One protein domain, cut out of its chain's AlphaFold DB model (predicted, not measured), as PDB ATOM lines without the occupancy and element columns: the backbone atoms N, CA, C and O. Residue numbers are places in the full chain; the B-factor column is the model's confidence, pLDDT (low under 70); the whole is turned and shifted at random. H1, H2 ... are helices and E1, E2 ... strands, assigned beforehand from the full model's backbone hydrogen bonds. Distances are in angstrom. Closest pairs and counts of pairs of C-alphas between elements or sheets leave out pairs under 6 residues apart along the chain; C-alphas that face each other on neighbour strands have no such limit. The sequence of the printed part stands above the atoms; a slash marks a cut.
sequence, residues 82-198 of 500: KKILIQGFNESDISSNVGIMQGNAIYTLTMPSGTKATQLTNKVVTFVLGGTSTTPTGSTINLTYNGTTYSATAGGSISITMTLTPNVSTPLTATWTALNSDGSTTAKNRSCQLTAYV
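AT A GLANCE: This is residues 82 to 198 of the 500 residues of an uncharacterized protein of Clostridiales bacterium (UniProt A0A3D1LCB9). Two sheets lie partly face to face as an elongated sandwich: a twisted sheet of six strands, with the long hairpin of E8 and E9 along the longest axis, and a smaller sheet of three, E1, E4 and E7, over part of it. E6 and E7 come together at one side of the sandwich, E1 and E2 more loosely at the other, and the short helix H1 lies at one end. The printed part has 117 residues, in chain order E1 E2 E3 H1 E4 E5 E6 E7 E8 E9; the class is mostly strand. The large sheet runs E2 E3 E9 E8 E5 E6 and is mixed, and the small one runs E1 E4 E7, antiparallel. The whole is compact, with a radius of gyration of the C-alphas of 14.6 A and spans of 49 by 29 by 28 A.

IN THESE COORDINATES: E1, residues 82 to 86, begins at C-alpha 82 (64.295, 1.743, 85.975) and is 14.0 A long from first to last C-alpha. By the same measure E2, residues 95 to 101, is 19.0 A and E3, residues 104 to 110, 18.7 A. H1, residues 117 to 120, is 5.2 A; E4, residues 123 to 129, is 18.8 A. E5, residues 140 to 145, E6, residues 148 to 153, and E7, residues 157 to 162, are 16.4, 17.2 and 15.2 A. E8, residues 169 to 179, is 29.6 A and bends by 51 degrees at residue 172. E9, residues 185 to 197, is 35.0 A and ends at C-alpha 197 (74.162, 16.698, 80.575).

HOW THE PARTS SIT: In the large sheet E2 and E3 form a hairpin, with N 97 and O 108 2.9 A apart, within hydrogen-bond range. E3 and E9 are parallel at 36 degrees, with N 107 and O 193 at 2.8 A. E9 and E8 form a hairpin, N 190 to O 174 at 2.9 A. E8 is antiparallel to E5, N 144 to O 173 at 2.8 A, and E5 and E6 form a hairpin, N 143 to O 150 at 2.9 A. In the small sheet E4 is antiparallel to E1, N 85 to O 126 at 2.9 A, and to E7, N 125 to O 160 at 2.8 A. The parts of the two sheets that face each other are 7.3 A centre to centre, their best planes 26 degrees apart. The closest C-alphas of E6 and E7, Ala 152 and Ile 158, are 6.0 A apart; those of E1 and E2, Ile 84 and Ser 96, 7.7 A. H1 is not on either sheet; it is too short for an O i to N i+4 pair, and its one O i to N i+3 pair is within range.

THE WHOLE: The C-alphas farthest apart, those of Gly 114 and Asp 182, are 48.7 A apart. The printed part has no cut, and no link is long. The mean pLDDT of the printed part is 86.3; residues 93, 113 to 114 and 131 to 134 are under 70.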
ATOM      1  N   LYS A  82      64.254   1.323  84.579       87.00
ATOM      2  CA  LYS A  82      64.295   1.743  85.975       87.00
ATOM      3  C   LYS A  82      65.459   2.692  86.230       87.00
ATOM      4  O   LYS A  82      65.335   3.602  87.032       87.00
ATOM      5  N   LYS A  83      66.600   2.451  85.584       89.06
ATOM      6  CA  LYS A  83      67.853   3.150  85.877       89.06
ATOM      7  C   LYS A  83      68.849   3.001  84.740       89.06
ATOM      8  O   LYS A  83      68.805   2.010  84.008       89.06
ATOM      9  N   ILE A  84      69.759   3.960  84.624       92.25
ATOM     10  CA  ILE A  84      70.842   3.957  83.641       92.25
ATOM     11  C   ILE A  84      72.159   4.202  84.381       92.25
ATOM     12  O   ILE A  84      72.249   5.127  85.180       92.25
ATOM     13  N   LEU A  85      73.158   3.362  84.126       91.12
ATOM     14  CA  LEU A  85      74.495   3.428  84.721       91.12
ATOM     15  C   LEU A  85      75.537   3.591  83.613       91.12
ATOM     16  O   LEU A  85      75.382   2.994  82.547       91.12
ATOM     17  N   ILE A  86      76.607   4.344  83.864       91.69
ATOM     18  CA  ILE A  86      77.717   4.532  82.918       91.69
ATOM     19  C   ILE A  86      78.998   3.991  83.550       91.69
ATOM     20  O   ILE A  86      79.351   4.355  84.667       91.69
ATOM     21  N   GLN A  87      79.706   3.121  82.832       87.50
ATOM     22  CA  GLN A  87      81.000   2.601  83.263       87.50
ATOM     23  C   GLN A  87      81.992   3.737  83.555       87.50
ATOM     24  O   GLN A  87      82.246   4.576  82.692       87.50
ATOM     25  N   GLY A  88      82.611   3.693  84.736       78.88
ATOM     26  CA  GLY A  88      83.577   4.700  85.184       78.88
ATOM     27  C   GLY A  88      82.964   5.848  85.988       78.88
ATOM     28  O   GLY A  88      83.707   6.723  86.401       78.88
ATOM     29  N   PHE A  89      81.652   5.830  86.239       79.62
ATOM     30  CA  PHE A  89      80.980   6.768  87.141       79.62
ATOM     31  C   PHE A  89      80.263   5.999  88.250       79.62
ATOM     32  O   PHE A  89      79.622   4.976  87.973       79.62
ATOM     33  N   ASN A  90      80.335   6.487  89.491       77.25
ATOM     34  CA  ASN A  90      79.507   5.926  90.553       77.25
ATOM     35  C   ASN A  90      78.066   6.405  90.387       77.25
ATOM     36  O   ASN A  90      77.782   7.492  89.888       77.25
ATOM     37  N   GLU A  91      77.133   5.578  90.840       76.69
ATOM     38  CA  GLU A  91      75.711   5.901  90.791       76.69
ATOM     39  C   GLU A  91      75.351   7.152  91.599       76.69
ATOM     40  O   GLU A  91      74.503   7.924  91.163       76.69
ATOM     41  N   SER A  92      75.984   7.349  92.758       72.31
ATOM     42  CA  SER A  92      75.762   8.512  93.628       72.31
ATOM     43  C   SER A  92      76.057   9.841  92.941       72.31
ATOM     44  O   SER A  92      75.521  10.870  93.350       72.31
ATOM     45  N   ASP A  93      76.883   9.807  91.897       69.56
ATOM     46  CA  ASP A  93      77.458  10.989  91.267       69.56
ATOM     47  C   ASP A  93      76.635  11.427  90.043       69.56
ATOM     48  O   ASP A  93      76.877  12.488  89.468       69.56
ATOM     49  N   ILE A  94      75.647  10.618  89.638       79.25
ATOM     50  CA  ILE A  94      74.768  10.880  88.497       79.25
ATOM     51  C   ILE A  94      73.329  11.008  88.990       79.25
ATOM     52  O   ILE A  94      72.743  10.056  89.504       79.25
ATOM     53  N   SER A  95      72.703  12.159  88.737       80.56
ATOM     54  CA  SER A  95      71.244  12.271  88.858       80.56
ATOM     55  C   SER A  95      70.579  11.991  87.514       80.56
ATOM     56  O   SER A  95      71.067  12.406  86.460       80.56
ATOM     57  N   SER A  96      69.464  11.261  87.532       84.12
ATOM     58  CA  SER A  96      68.765  10.849  86.316       84.12
ATOM     59  C   SER A  96      67.307  11.295  86.328       84.12
ATOM     60  O   SER A  96      66.632  11.243  87.354       84.12
ATOM     61  N   ASN A  97      66.814  11.751  85.178       85.38
ATOM     62  CA  ASN A  97      65.420  12.139  84.983       85.38
ATOM     63  C   ASN A  97      64.907  11.579  83.650       85.38
ATOM     64  O   ASN A  97      65.663  11.464  82.681       85.38
ATOM     65  N   VAL A  98      63.620  11.231  83.609       85.94
ATOM     66  CA  VAL A  98      62.917  10.863  82.383       85.94
ATOM     67  C   VAL A  98      61.656  11.705  82.192       85.94
ATOM     68  O   VAL A  98      60.836  11.851  83.094       85.94
ATOM     69  N   GLY A  99      61.461  12.203  80.972       83.06
ATOM     70  CA  GLY A  99      60.268  12.944  80.565       83.06
ATOM     71  C   GLY A  99      59.756  12.539  79.184       83.06
ATOM     72  O   GLY A  99      60.382  11.759  78.464       83.06
ATOM     73  N   ILE A 100      58.600  13.081  78.795       80.62
ATOM     74  CA  ILE A 100      58.065  12.956  77.433       80.62
ATOM     75  C   ILE A 100      58.072  14.338  76.787       80.62
ATOM     76  O   ILE A 100      57.406  15.247  77.277       80.62
ATOM     77  N   MET A 101      58.764  14.485  75.657       77.12
ATOM     78  CA  MET A 101      58.787  15.728  74.884       77.12
ATOM     79  C   MET A 101      58.564  15.423  73.403       77.12
ATOM     80  O   MET A 101      59.270  14.603  72.819       77.12
ATOM     81  N   GLN A 102      57.545  16.052  72.805       77.62
ATOM     82  CA  GLN A 102      57.144  15.842  71.402       77.62
ATOM     83  C   GLN A 102      56.965  14.353  71.023       77.62
ATOM     84  O   GLN A 102      57.302  13.929  69.923       77.62
ATOM     85  N   GLY A 103      56.449  13.539  71.952       77.75
ATOM     86  CA  GLY A 103      56.220  12.101  71.749       77.75
ATOM     87  C   GLY A 103      57.442  11.198  71.970       77.75
ATOM     88  O   GLY A 103      57.281   9.978  72.018       77.75
ATOM     89  N   ASN A 104      58.633  11.766  72.181       83.44
ATOM     90  CA  ASN A 104      59.852  11.023  72.502       83.44
ATOM     91  C   ASN A 104      60.023  10.872  74.018       83.44
ATOM     92  O   ASN A 104      59.654  11.771  74.773       83.44
ATOM     93  N   ALA A 105      60.615   9.761  74.463       87.75
ATOM     94  CA  ALA A 105      61.122   9.649  75.834       87.75
ATOM     95  C   ALA A 105      62.493  10.334  75.927       87.75
ATOM     96  O   ALA A 105      63.394   9.996  75.164       87.75
ATOM     97  N   ILE A 106      62.656  11.289  76.832       88.56
ATOM     98  CA  ILE A 106      63.914  12.011  77.036       88.56
ATOM     99  C   ILE A 106      64.501  11.555  78.363       88.56
ATOM    100  O   ILE A 106      63.879  11.765  79.398       88.56
ATOM    101  N   TYR A 107      65.668  10.925  78.313       91.88
ATOM    102  CA  TYR A 107      66.471  10.537  79.462       91.88
ATOM    103  C   TYR A 107      67.619  11.533  79.600       91.88
ATOM    104  O   TYR A 107      68.469  11.622  78.713       91.88
ATOM    105  N   THR A 108      67.655  12.259  80.710       91.31
ATOM    106  CA  THR A 108      68.746  13.183  81.027       91.31
ATOM    107  C   THR A 108      69.530  12.620  82.199       91.31
ATOM    108  O   THR A 108      68.965  12.387  83.267       91.31
ATOM    109  N   LEU A 109      70.824  12.398  81.985       91.69
ATOM    110  CA  LEU A 109      71.791  12.041  83.015       91.69
ATOM    111  C   LEU A 109      72.625  13.280  83.303       91.69
ATOM    112  O   LEU A 109      73.401  13.706  82.450       91.69
ATOM    113  N   THR A 110      72.434  13.878  84.471       87.19
ATOM    114  CA  THR A 110      73.284  14.971  84.935       87.19
ATOM    115  C   THR A 110      74.569  14.359  85.464       87.19
ATOM    116  O   THR A 110      74.557  13.681  86.490       87.19
ATOM    117  N   MET A 111      75.648  14.571  84.725       83.44
ATOM    118  CA  MET A 111      76.988  14.101  85.044       83.44
ATOM    119  C   MET A 111      77.662  15.040  86.054       83.44
ATOM    120  O   MET A 111      77.272  16.211  86.145       83.44
ATOM    121  N   PRO A 112      78.726  14.588  86.738       73.56
ATOM    122  CA  PRO A 112      79.603  15.478  87.486       73.56
ATOM    123  C   PRO A 112      80.095  16.648  86.625       73.56
ATOM    124  O   PRO A 112      80.442  16.483  85.446       73.56
ATOM    125  N   SER A 113      80.117  17.841  87.218       67.25
ATOM    126  CA  SER A 113      80.628  19.053  86.577       67.25
ATOM    127  C   SER A 113      82.052  18.833  86.063       67.25
ATOM    128  O   SER A 113      82.912  18.361  86.796       67.25
ATOM    129  N   GLY A 114      82.301  19.182  84.799       62.56
ATOM    130  CA  GLY A 114      83.621  19.037  84.167       62.56
ATOM    131  C   GLY A 114      83.896  17.699  83.484       62.56
ATOM    132  O   GLY A 114      84.955  17.543  82.886       62.56
ATOM    133  N   THR A 115      82.928  16.778  83.467       72.38
ATOM    134  CA  THR A 115      83.020  15.539  82.677       72.38
ATOM    135  C   THR A 115      83.397  15.822  81.212       72.38
ATOM    136  O   THR A 115      82.657  16.488  80.477       72.38
ATOM    137  N   LYS A 116      84.529  15.273  80.756       71.81
ATOM    138  CA  LYS A 116      85.048  15.440  79.390       71.81
ATOM    139  C   LYS A 116      84.387  14.482  78.401       71.81
ATOM    140  O   LYS A 116      83.966  13.375  78.735       71.81
ATOM    141  N   ALA A 117      84.390  14.859  77.121       78.81
ATOM    142  CA  ALA A 117      83.888  14.000  76.044       78.81
ATOM    143  C   ALA A 117      84.624  12.647  75.960       78.81
ATOM    144  O   ALA A 117      84.013  11.625  75.648       78.81
ATOM    145  N   THR A 118      85.921  12.611  76.282       77.81
ATOM    146  CA  THR A 118      86.737  11.386  76.302       77.81
ATOM    147  C   THR A 118      86.270  10.385  77.359       77.81
ATOM    148  O   THR A 118      86.265   9.185  77.095       77.81
ATOM    149  N   GLN A 119      85.795  10.860  78.513       81.25
ATOM    150  CA  GLN A 119      85.259  10.020  79.589       81.25
ATOM    151  C   GLN A 119      83.884   9.426  79.251       81.25
ATOM    152  O   GLN A 119      83.472   8.451  79.870       81.25
ATOM    153  N   LEU A 120      83.190   9.967  78.246       87.19
ATOM    154  CA  LEU A 120      81.872   9.515  77.785       87.19
ATOM    155  C   LEU A 120      81.912   8.753  76.448       87.19
ATOM    156  O   LEU A 120      80.901   8.216  75.987       87.19
ATOM    157  N   THR A 121      83.082   8.692  75.814       88.88
ATOM    158  CA  THR A 121      83.280   8.023  74.528       88.88
ATOM    159  C   THR A 121      83.500   6.525  74.732       88.88
ATOM    160  O   THR A 121      84.327   6.119  75.545       88.88
ATOM    161  N   ASN A 122      82.789   5.694  73.960       91.00
ATOM    162  CA  ASN A 122      82.891   4.227  73.980       91.00
ATOM    163  C   ASN A 122      82.785   3.585  75.378       91.00
ATOM    164  O   ASN A 122      83.470   2.603  75.670       91.00
ATOM    165  N   LYS A 123      81.916   4.113  76.243       91.81
ATOM    166  CA  LYS A 123      81.654   3.540  77.570       91.81
ATOM    167  C   LYS A 123      80.512   2.535  77.527       91.81
ATOM    168  O   LYS A 123      79.569   2.678  76.746       91.81
ATOM    169  N   VAL A 124      80.571   1.526  78.396       94.31
ATOM    170  CA  VAL A 124      79.436   0.621  78.616       94.31
ATOM    171  C   VAL A 124      78.355   1.357  79.408       94.31
ATOM    172  O   VAL A 124      78.580   1.768  80.544       94.31
ATOM    173  N   VAL A 125      77.183   1.513  78.799       95.88
ATOM    174  CA  VAL A 125      75.974   2.071  79.405       95.88
ATOM    175  C   VAL A 125      75.017   0.926  79.717       95.88
ATOM    176  O   VAL A 125      74.589   0.196  78.818       95.88
ATOM    177  N   THR A 126      74.683   0.764  80.994       95.12
ATOM    178  CA  THR A 126      73.832  -0.317  81.497       95.12
ATOM    179  C   THR A 126      72.452   0.218  81.846       95.12
ATOM    180  O   THR A 126      72.284   0.993  82.784       95.12
ATOM    181  N   PHE A 127      71.444  -0.246  81.118       93.94
ATOM    182  CA  PHE A 127      70.032   0.019  81.357       93.94
ATOM    183  C   PHE A 127      69.468  -1.085  82.250       93.94
ATOM    184  O   PHE A 127      69.313  -2.228  81.814       93.94
ATOM    185  N   VAL A 128      69.161  -0.763  83.504       91.06
ATOM    186  CA  VAL A 128      68.476  -1.680  84.420       91.06
ATOM    187  C   VAL A 128      66.981  -1.598  84.140       91.06
ATOM    188  O   VAL A 128      66.381  -0.521  84.189       91.06
ATOM    189  N   LEU A 129      66.377  -2.735  83.822       89.25
ATOM    190  CA  LEU A 129      64.986  -2.821  83.404       89.25
ATOM    191  C   LEU A 129      64.083  -3.081  84.610       89.25
ATOM    192  O   LEU A 129      64.384  -3.922  85.452       89.25
ATOM    193  N   GLY A 130      62.948  -2.389  84.685       79.88
ATOM    194  CA  GLY A 130      61.994  -2.546  85.785       79.88
ATOM    195  C   GLY A 130      61.232  -1.264  86.123       79.88
ATOM    196  O   GLY A 130      60.952  -0.453  85.244       79.88
ATOM    197  N   GLY A 131      60.900  -1.105  87.408       68.19
ATOM    198  CA  GLY A 131      60.060  -0.020  87.935       68.19
ATOM    199  C   GLY A 131      58.587  -0.427  88.052       68.19
ATOM    200  O   GLY A 131      58.250  -1.604  87.910       68.19
ATOM    201  N   THR A 132      57.690   0.538  88.261       61.88
ATOM    202  CA  THR A 132      56.217   0.386  88.237       61.88
ATOM    203  C   THR A 132      55.667   0.129  86.826       61.88
ATOM    204  O   THR A 132      54.601   0.610  86.445       61.88
ATOM    205  N   SER A 133      56.412  -0.613  86.003       60.25
ATOM    206  CA  SER A 133      56.034  -0.880  84.624       60.25
ATOM    207  C   SER A 133      54.901  -1.899  84.575       60.25
ATOM    208  O   SER A 133      54.931  -2.912  85.272       60.25
ATOM    209  N   THR A 134      53.943  -1.691  83.677       67.81
ATOM    210  CA  THR A 134      52.913  -2.686  83.365       67.81
ATOM    211  C   THR A 134      53.458  -3.833  82.503       67.81
ATOM    212  O   THR A 134      52.690  -4.562  81.894       67.81
ATOM    213  N   THR A 135      54.774  -4.013  82.387       78.75
ATOM    214  CA  THR A 135      55.367  -5.055  81.536       78.75
ATOM    215  C   THR A 135      55.190  -6.431  82.190       78.75
ATOM    216  O   THR A 135      55.662  -6.613  83.314       78.75
ATOM    217  N   PRO A 136      54.559  -7.424  81.530       79.06
ATOM    218  CA  PRO A 136      54.398  -8.758  82.107       79.06
ATOM    219  C   PRO A 136      55.744  -9.435  82.392       79.06
ATOM    220  O   PRO A 136      56.667  -9.359  81.572       79.06
ATOM    221  N   THR A 137      55.835 -10.162  83.508       76.88
ATOM    222  CA  THR A 137      57.010 -10.972  83.865       76.88
ATOM    223  C   THR A 137      57.398 -11.911  82.721       76.88
ATOM    224  O   THR A 137      56.548 -12.592  82.153       76.88
ATOM    225  N   GLY A 138      58.687 -11.945  82.376       74.06
ATOM    226  CA  GLY A 138      59.211 -12.766  81.277       74.06
ATOM    227  C   GLY A 138      59.078 -12.147  79.881       74.06
ATOM    228  O   GLY A 138      59.619 -12.703  78.927       74.06
ATOM    229  N   SER A 139      58.429 -10.984  79.735       84.62
ATOM    230  CA  SER A 139      58.394 -10.269  78.451       84.62
ATOM    231  C   SER A 139      59.783  -9.777  78.056       84.62
ATOM    232  O   SER A 139      60.571  -9.353  78.904       84.62
ATOM    233  N   THR A 140      60.069  -9.804  76.755       89.44
ATOM    234  CA  THR A 140      61.309  -9.258  76.193       89.44
ATOM    235  C   THR A 140      61.183  -7.752  75.983       89.44
ATOM    236  O   THR A 140      60.193  -7.271  75.429       89.44
ATOM    237  N   ILE A 141      62.198  -7.013  76.419       92.19
ATOM    238  CA  ILE A 141      62.369  -5.582  76.179       92.19
ATOM    239  C   ILE A 141      63.576  -5.430  75.261       92.19
ATOM    240  O   ILE A 141      64.623  -6.020  75.528       92.19
ATOM    241  N   ASN A 142      63.431  -4.635  74.201       94.69
ATOM    242  CA  ASN A 142      64.512  -4.367  73.260       94.69
ATOM    243  C   ASN A 142      64.898  -2.890  73.272       94.69
ATOM    244  O   ASN A 142      64.022  -2.023  73.241       94.69
ATOM    245  N   LEU A 143      66.202  -2.626  73.226       96.75
ATOM    246  CA  LEU A 143      66.791  -1.318  72.959       96.75
ATOM    247  C   LEU A 143      67.602  -1.398  71.669       96.75
ATOM    248  O   LEU A 143      68.441  -2.281  71.508       96.75
ATOM    249  N   THR A 144      67.348  -0.484  70.742       97.00
ATOM    250  CA  THR A 144      68.075  -0.377  69.474       97.00
ATOM    251  C   THR A 144      68.940   0.873  69.494       97.00
ATOM    252  O   THR A 144      68.424   1.979  69.665       97.00
ATOM    253  N   TYR A 145      70.243   0.693  69.295       95.81
ATOM    254  CA  TYR A 145      71.240   1.760  69.211       95.81
ATOM    255  C   TYR A 145      72.141   1.516  67.997       95.81
ATOM    256  O   TYR A 145      72.589   0.390  67.780       95.81
ATOM    257  N   ASN A 146      72.368   2.549  67.177       92.69
ATOM    258  CA  ASN A 146      73.140   2.468  65.926       92.69
ATOM    259  C   ASN A 146      72.761   1.263  65.036       92.69
ATOM    260  O   ASN A 146      73.616   0.574  64.488       92.69
ATOM    261  N   GLY A 147      71.458   0.977  64.924       91.88
ATOM    262  CA  GLY A 147      70.925  -0.126  64.113       91.88
ATOM    263  C   GLY A 147      71.101  -1.530  64.706       91.88
ATOM    264  O   GLY A 147      70.638  -2.491  64.101       91.88
ATOM    265  N   THR A 148      71.724  -1.663  65.881       95.69
ATOM    266  CA  THR A 148      71.887  -2.944  66.585       95.69
ATOM    267  C   THR A 148      70.872  -3.058  67.715       95.69
ATOM    268  O   THR A 148      70.728  -2.133  68.517       95.69
ATOM    269  N   THR A 149      70.182  -4.197  67.788       96.31
ATOM    270  CA  THR A 149      69.168  -4.478  68.810       96.31
ATOM    271  C   THR A 149      69.751  -5.319  69.937       96.31
ATOM    272  O   THR A 149      70.304  -6.391  69.704       96.31
ATOM    273  N   TYR A 150      69.559  -4.848  71.164       96.38
ATOM    274  CA  TYR A 150      69.930  -5.516  72.404       96.38
ATOM    275  C   TYR A 150      68.661  -5.840  73.185       96.38
ATOM    276  O   TYR A 150      67.732  -5.032  73.219       96.38
ATOM    277  N   SER A 151      68.606  -7.010  73.815       94.62
ATOM    278  CA  SER A 151      67.385  -7.513  74.442       94.62
ATOM    279  C   SER A 151      67.651  -8.123  75.808       94.62
ATOM    280  O   SER A 151      68.639  -8.836  75.980       94.62
ATOM    281  N   ALA A 152      66.726  -7.925  76.740       92.69
ATOM    282  CA  ALA A 152      66.683  -8.663  77.996       92.69
ATOM    283  C   ALA A 152      65.233  -8.872  78.447       92.69
ATOM    284  O   ALA A 152      64.300  -8.231  77.954       92.69
ATOM    285  N   THR A 153      65.029  -9.796  79.380       89.25
ATOM    286  CA  THR A 153      63.725 -10.010  80.013       89.25
ATOM    287  C   THR A 153      63.417  -8.906  81.023       89.25
ATOM    288  O   THR A 153      64.329  -8.335  81.625       89.25
ATOM    289  N   ALA A 154      62.130  -8.636  81.256       83.31
ATOM    290  CA  ALA A 154      61.674  -7.734  82.315       83.31
ATOM    291  C   ALA A 154      62.344  -8.053  83.669       83.31
ATOM    292  O   ALA A 154      62.388  -9.212  84.080       83.31
ATOM    293  N   GLY A 155      62.881  -7.024  84.334       80.31
ATOM    294  CA  GLY A 155      63.664  -7.148  85.573       80.31
ATOM    295  C   GLY A 155      65.167  -7.409  85.382       80.31
ATOM    296  O   GLY A 155      65.901  -7.403  86.364       80.31
ATOM    297  N   GLY A 156      65.629  -7.650  84.148       88.19
ATOM    298  CA  GLY A 156      67.047  -7.816  83.813       88.19
ATOM    299  C   GLY A 156      67.767  -6.496  83.519       88.19
ATOM    300  O   GLY A 156      67.302  -5.415  83.874       88.19
ATOM    301  N   SER A 157      68.902  -6.570  82.826       92.31
ATOM    302  CA  SER A 157      69.643  -5.396  82.359       92.31
ATOM    303  C   SER A 157      70.113  -5.559  80.916       92.31
ATOM    304  O   SER A 157      70.333  -6.671  80.436       92.31
ATOM    305  N   ILE A 158      70.257  -4.436  80.216       95.50
ATOM    306  CA  ILE A 158      70.827  -4.354  78.867       95.50
ATOM    307  C   ILE A 158      72.075  -3.483  78.949       95.50
ATOM    308  O   ILE A 158      71.991  -2.347  79.400       95.50
ATOM    309  N   SER A 159      73.223  -3.997  78.514       96.38
ATOM    310  CA  SER A 159      74.483  -3.242  78.479       96.38
ATOM    311  C   SER A 159      74.884  -2.965  77.034       96.38
ATOM    312  O   SER A 159      74.941  -3.893  76.227       96.38
ATOM    313  N   ILE A 160      75.145  -1.702  76.703       96.75
ATOM    314  CA  ILE A 160      75.468  -1.241  75.346       96.75
ATOM    315  C   ILE A 160      76.744  -0.410  75.413       96.75
ATOM    316  O   ILE A 160      76.841   0.494  76.234       96.75
ATOM    317  N   THR A 161      77.720  -0.669  74.543       96.06
ATOM    318  CA  THR A 161      78.856   0.258  74.385       96.06
ATOM    319  C   THR A 161      78.397   1.454  73.557       96.06
ATOM    320  O   THR A 161      78.017   1.290  72.397       96.06
ATOM    321  N   MET A 162      78.391   2.645  74.154       95.12
ATOM    322  CA  MET A 162      77.887   3.877  73.545       95.12
ATOM    323  C   MET A 162      78.967   4.957  73.528       95.12
ATOM    324  O   MET A 162      79.796   5.045  74.430       95.12
ATOM    325  N   THR A 163      78.929   5.812  72.507       91.88
ATOM    326  CA  THR A 163      79.625   7.102  72.532       91.88
ATOM    327  C   THR A 163      78.602   8.183  72.835       91.88
ATOM    328  O   THR A 163      77.715   8.429  72.016       91.88
ATOM    329  N   LEU A 164      78.714   8.794  74.014       93.38
ATOM    330  CA  LEU A 164      77.893   9.927  74.426       93.38
ATOM    331  C   LEU A 164      78.724  11.206  74.279       93.38
ATOM    332  O   LEU A 164      79.881  11.259  74.687       93.38
ATOM    333  N   THR A 165      78.142  12.237  73.673       89.88
ATOM    334  CA  THR A 165      78.771  13.562  73.581       89.88
ATOM    335  C   THR A 165      78.140  14.476  74.635       89.88
ATOM    336  O   THR A 165      76.908  14.529  74.692       89.88
ATOM    337  N   PRO A 166      78.934  15.183  75.467       85.25
ATOM    338  CA  PRO A 166      78.411  16.106  76.472       85.25
ATOM    339  C   PRO A 166      77.352  17.047  75.902       85.25
ATOM    340  O   PRO A 166      77.569  17.670  74.863       85.25
ATOM    341  N   ASN A 167      76.219  17.162  76.594       83.44
ATOM    342  CA  ASN A 167      75.116  18.068  76.258       83.44
ATOM    343  C   ASN A 167      74.471  17.834  74.877       83.44
ATOM    344  O   ASN A 167      73.690  18.662  74.410       83.44
ATOM    345  N   VAL A 168      74.746  16.693  74.236       90.56
ATOM    346  CA  VAL A 168      74.152  16.299  72.956       90.56
ATOM    347  C   VAL A 168      73.280  15.063  73.153       90.56
ATOM    348  O   VAL A 168      73.696  14.059  73.731       90.56
ATOM    349  N   SER A 169      72.055  15.131  72.637       91.50
ATOM    350  CA  SER A 169      71.103  14.024  72.697       91.50
ATOM    351  C   SER A 169      71.520  12.875  71.781       91.50
ATOM    352  O   SER A 169      71.684  13.048  70.572       91.50
ATOM    353  N   THR A 170      71.652  11.686  72.362       94.69
ATOM    354  CA  THR A 170      71.963  10.441  71.656       94.69
ATOM    355  C   THR A 170      70.674   9.650  71.410       94.69
ATOM    356  O   THR A 170      70.012   9.255  72.372       94.69
ATOM    357  N   PRO A 171      70.289   9.386  70.150       94.38
ATOM    358  CA  PRO A 171      69.046   8.689  69.853       94.38
ATOM    359  C   PRO A 171      69.146   7.183  70.136       94.38
ATOM    360  O   PRO A 171      70.139   6.530  69.816       94.38
ATOM    361  N   LEU A 172      68.062   6.615  70.661       94.88
ATOM    362  CA  LEU A 172      67.826   5.172  70.731       94.88
ATOM    363  C   LEU A 172      66.342   4.867  70.484       94.88
ATOM    364  O   LEU A 172      65.499   5.763  70.450       94.88
ATOM    365  N   THR A 173      65.988   3.600  70.297       95.12
ATOM    366  CA  THR A 173      64.583   3.172  70.188       95.12
ATOM    367  C   THR A 173      64.315   2.026  71.143       95.12
ATOM    368  O   THR A 173      65.092   1.075  71.193       95.12
ATOM    369  N   ALA A 174      63.211   2.097  71.879       93.81
ATOM    370  CA  ALA A 174      62.788   1.058  72.802       93.81
ATOM    371  C   ALA A 174      61.491   0.398  72.327       93.81
ATOM    372  O   ALA A 174      60.532   1.082  71.963       93.81
ATOM    373  N   THR A 175      61.432  -0.931  72.394       92.94
ATOM    374  CA  THR A 175      60.198  -1.694  72.165       92.94
ATOM    375  C   THR A 175      59.942  -2.644  73.321       92.94
ATOM    376  O   THR A 175      60.859  -3.340  73.758       92.94
ATOM    377  N   TRP A 176      58.701  -2.696  73.793       91.38
ATOM    378  CA  TRP A 176      58.292  -3.561  74.897       91.38
ATOM    379  C   TRP A 176      56.818  -3.935  74.773       91.38
ATOM    380  O   TRP A 176      56.074  -3.345  73.993       91.38
ATOM    381  N   THR A 177      56.383  -4.901  75.573       88.25
ATOM    382  CA  THR A 177      54.974  -5.281  75.681       88.25
ATOM    383  C   THR A 177      54.398  -4.748  76.986       88.25
ATOM    384  O   THR A 177      54.921  -5.049  78.053       88.25
ATOM    385  N   ALA A 178      53.319  -3.974  76.915       85.38
ATOM    386  CA  ALA A 178      52.617  -3.453  78.086       85.38
ATOM    387  C   ALA A 178      51.352  -4.273  78.378       85.38
ATOM    388  O   ALA A 178      50.598  -4.581  77.455       85.38
ATOM    389  N   LEU A 179      51.106  -4.598  79.647       83.69
ATOM    390  CA  LEU A 179      49.851  -5.159  80.148       83.69
ATOM    391  C   LEU A 179      48.825  -4.032  80.301       83.69
ATOM    392  O   LEU A 179      49.100  -2.996  80.913       83.69
ATOM    393  N   ASN A 180      47.647  -4.236  79.733       81.31
ATOM    394  CA  ASN A 180      46.509  -3.339  79.856       81.31
ATOM    395  C   ASN A 180      45.706  -3.679  81.124       81.31
ATOM    396  O   ASN A 180      45.815  -4.774  81.675       81.31
ATOM    397  N   SER A 181      44.860  -2.752  81.582       80.12
ATOM    398  CA  SER A 181      44.021  -2.948  82.776       80.12
ATOM    399  C   SER A 181      43.005  -4.091  82.645       80.12
ATOM    400  O   SER A 181      42.561  -4.626  83.657       80.12
ATOM    401  N   ASP A 182      42.655  -4.479  81.419       83.62
ATOM    402  CA  ASP A 182      41.770  -5.604  81.099       83.62
ATOM    403  C   ASP A 182      42.502  -6.961  81.005       83.62
ATOM    404  O   ASP A 182      41.883  -7.979  80.699       83.62
ATOM    405  N   GLY A 183      43.817  -6.989  81.263       79.69
ATOM    406  CA  GLY A 183      44.657  -8.186  81.191       79.69
ATOM    407  C   GLY A 183      45.169  -8.536  79.788       79.69
ATOM    408  O   GLY A 183      45.940  -9.486  79.647       79.69
ATOM    409  N   SER A 184      44.793  -7.780  78.751       85.38
ATOM    410  CA  SER A 184      45.369  -7.921  77.409       85.38
ATOM    411  C   SER A 184      46.762  -7.283  77.321       85.38
ATOM    412  O   SER A 184      47.190  -6.559  78.221       85.38
ATOM    413  N   THR A 185      47.501  -7.543  76.238       85.31
ATOM    414  CA  THR A 185      48.836  -6.962  76.029       85.31
ATOM    415  C   THR A 185      48.902  -6.114  74.764       85.31
ATOM    416  O   THR A 185      48.257  -6.418  73.763       85.31
ATOM    417  N   THR A 186      49.707  -5.051  74.803       86.88
ATOM    418  CA  THR A 186      49.934  -4.142  73.673       86.88
ATOM    419  C   THR A 186      51.425  -4.023  73.388       86.88
ATOM    420  O   THR A 186      52.198  -3.681  74.285       86.88
ATOM    421  N   ALA A 187      51.830  -4.225  72.134       87.12
ATOM    422  CA  ALA A 187      53.180  -3.890  71.696       87.12
ATOM    423  C   ALA A 187      53.363  -2.364  71.682       87.12
ATOM    424  O   ALA A 187      52.579  -1.626  71.081       87.12
ATOM    425  N   LYS A 188      54.400  -1.884  72.360       88.44
ATOM    426  CA  LYS A 188      54.775  -0.477  72.459       88.44
ATOM    427  C   LYS A 188      56.118  -0.261  71.776       88.44
ATOM    428  O   LYS A 188      57.022  -1.090  71.857       88.44
ATOM    429  N   ASN A 189      56.233   0.883  71.122       90.62
ATOM    430  CA  ASN A 189      57.457   1.396  70.527       90.62
ATOM    431  C   ASN A 189      57.590   2.859  70.950       90.62
ATOM    432  O   ASN A 189      56.594   3.593  70.958       90.62
ATOM    433  N   ARG A 190      58.803   3.279  71.308       89.62
ATOM    434  CA  ARG A 190      59.118   4.679  71.549       89.62
ATOM    435  C   ARG A 190      60.522   5.033  71.076       89.62
ATOM    436  O   ARG A 190      61.494   4.378  71.445       89.62
ATOM    437  N   SER A 191      60.618   6.138  70.346       93.19
ATOM    438  CA  SER A 191      61.880   6.843  70.127       93.19
ATOM    439  C   SER A 191      62.329   7.492  71.432       93.19
ATOM    440  O   SER A 191      61.532   8.157  72.105       93.19
ATOM    441  N   CYS A 192      63.588   7.303  71.807       93.56
ATOM    442  CA  CYS A 192      64.162   7.917  72.994       93.56
ATOM    443  C   CYS A 192      65.409   8.736  72.668       93.56
ATOM    444  O   CYS A 192      66.078   8.520  71.659       93.56
ATOM    445  N   GLN A 193      65.703   9.685  73.544       93.88
ATOM    446  CA  GLN A 193      66.901  10.509  73.523       93.88
ATOM    447  C   GLN A 193      67.598  10.342  74.865       93.88
ATOM    448  O   GLN A 193      66.946  10.489  75.894       93.88
ATOM    449  N   LEU A 194      68.884  10.015  74.851       95.06
ATOM    450  CA  LEU A 194      69.730   9.947  76.035       95.06
ATOM    451  C   LEU A 194      70.747  11.082  75.986       95.06
ATOM    452  O   LEU A 194      71.583  11.117  75.084       95.06
ATOM    453  N   THR A 195      70.699  11.983  76.958       93.69
ATOM    454  CA  THR A 195      71.619  13.118  77.053       93.69
ATOM    455  C   THR A 195      72.454  12.990  78.315       93.69
ATOM    456  O   THR A 195      71.909  12.967  79.415       93.69
ATOM    457  N   ALA A 196      73.777  12.943  78.154       91.69
ATOM    458  CA  ALA A 196      74.720  13.159  79.245       91.69
ATOM    459  C   ALA A 196      74.908  14.673  79.410       91.69
ATOM    460  O   ALA A 196      75.702  15.294  78.699       91.69
ATOM    461  N   TYR A 197      74.093  15.278  80.271       88.19
ATOM    462  CA  TYR A 197      74.162  16.698  80.575       88.19
ATOM    463  C   TYR A 197      75.330  16.948  81.528       88.19
ATOM    464  O   TYR A 197      75.348  16.423  82.637       88.19
ATOM    465  N   VAL A 198      76.306  17.738  81.094       82.00
ATOM    466  CA  VAL A 198      77.441  18.157  81.919       82.00
ATOM    467  C   VAL A 198      77.194  19.612  82.313       82.00
ATOM    468  O   VAL A 198      77.211  20.472  81.422       82.00
TER     469      VAL A 198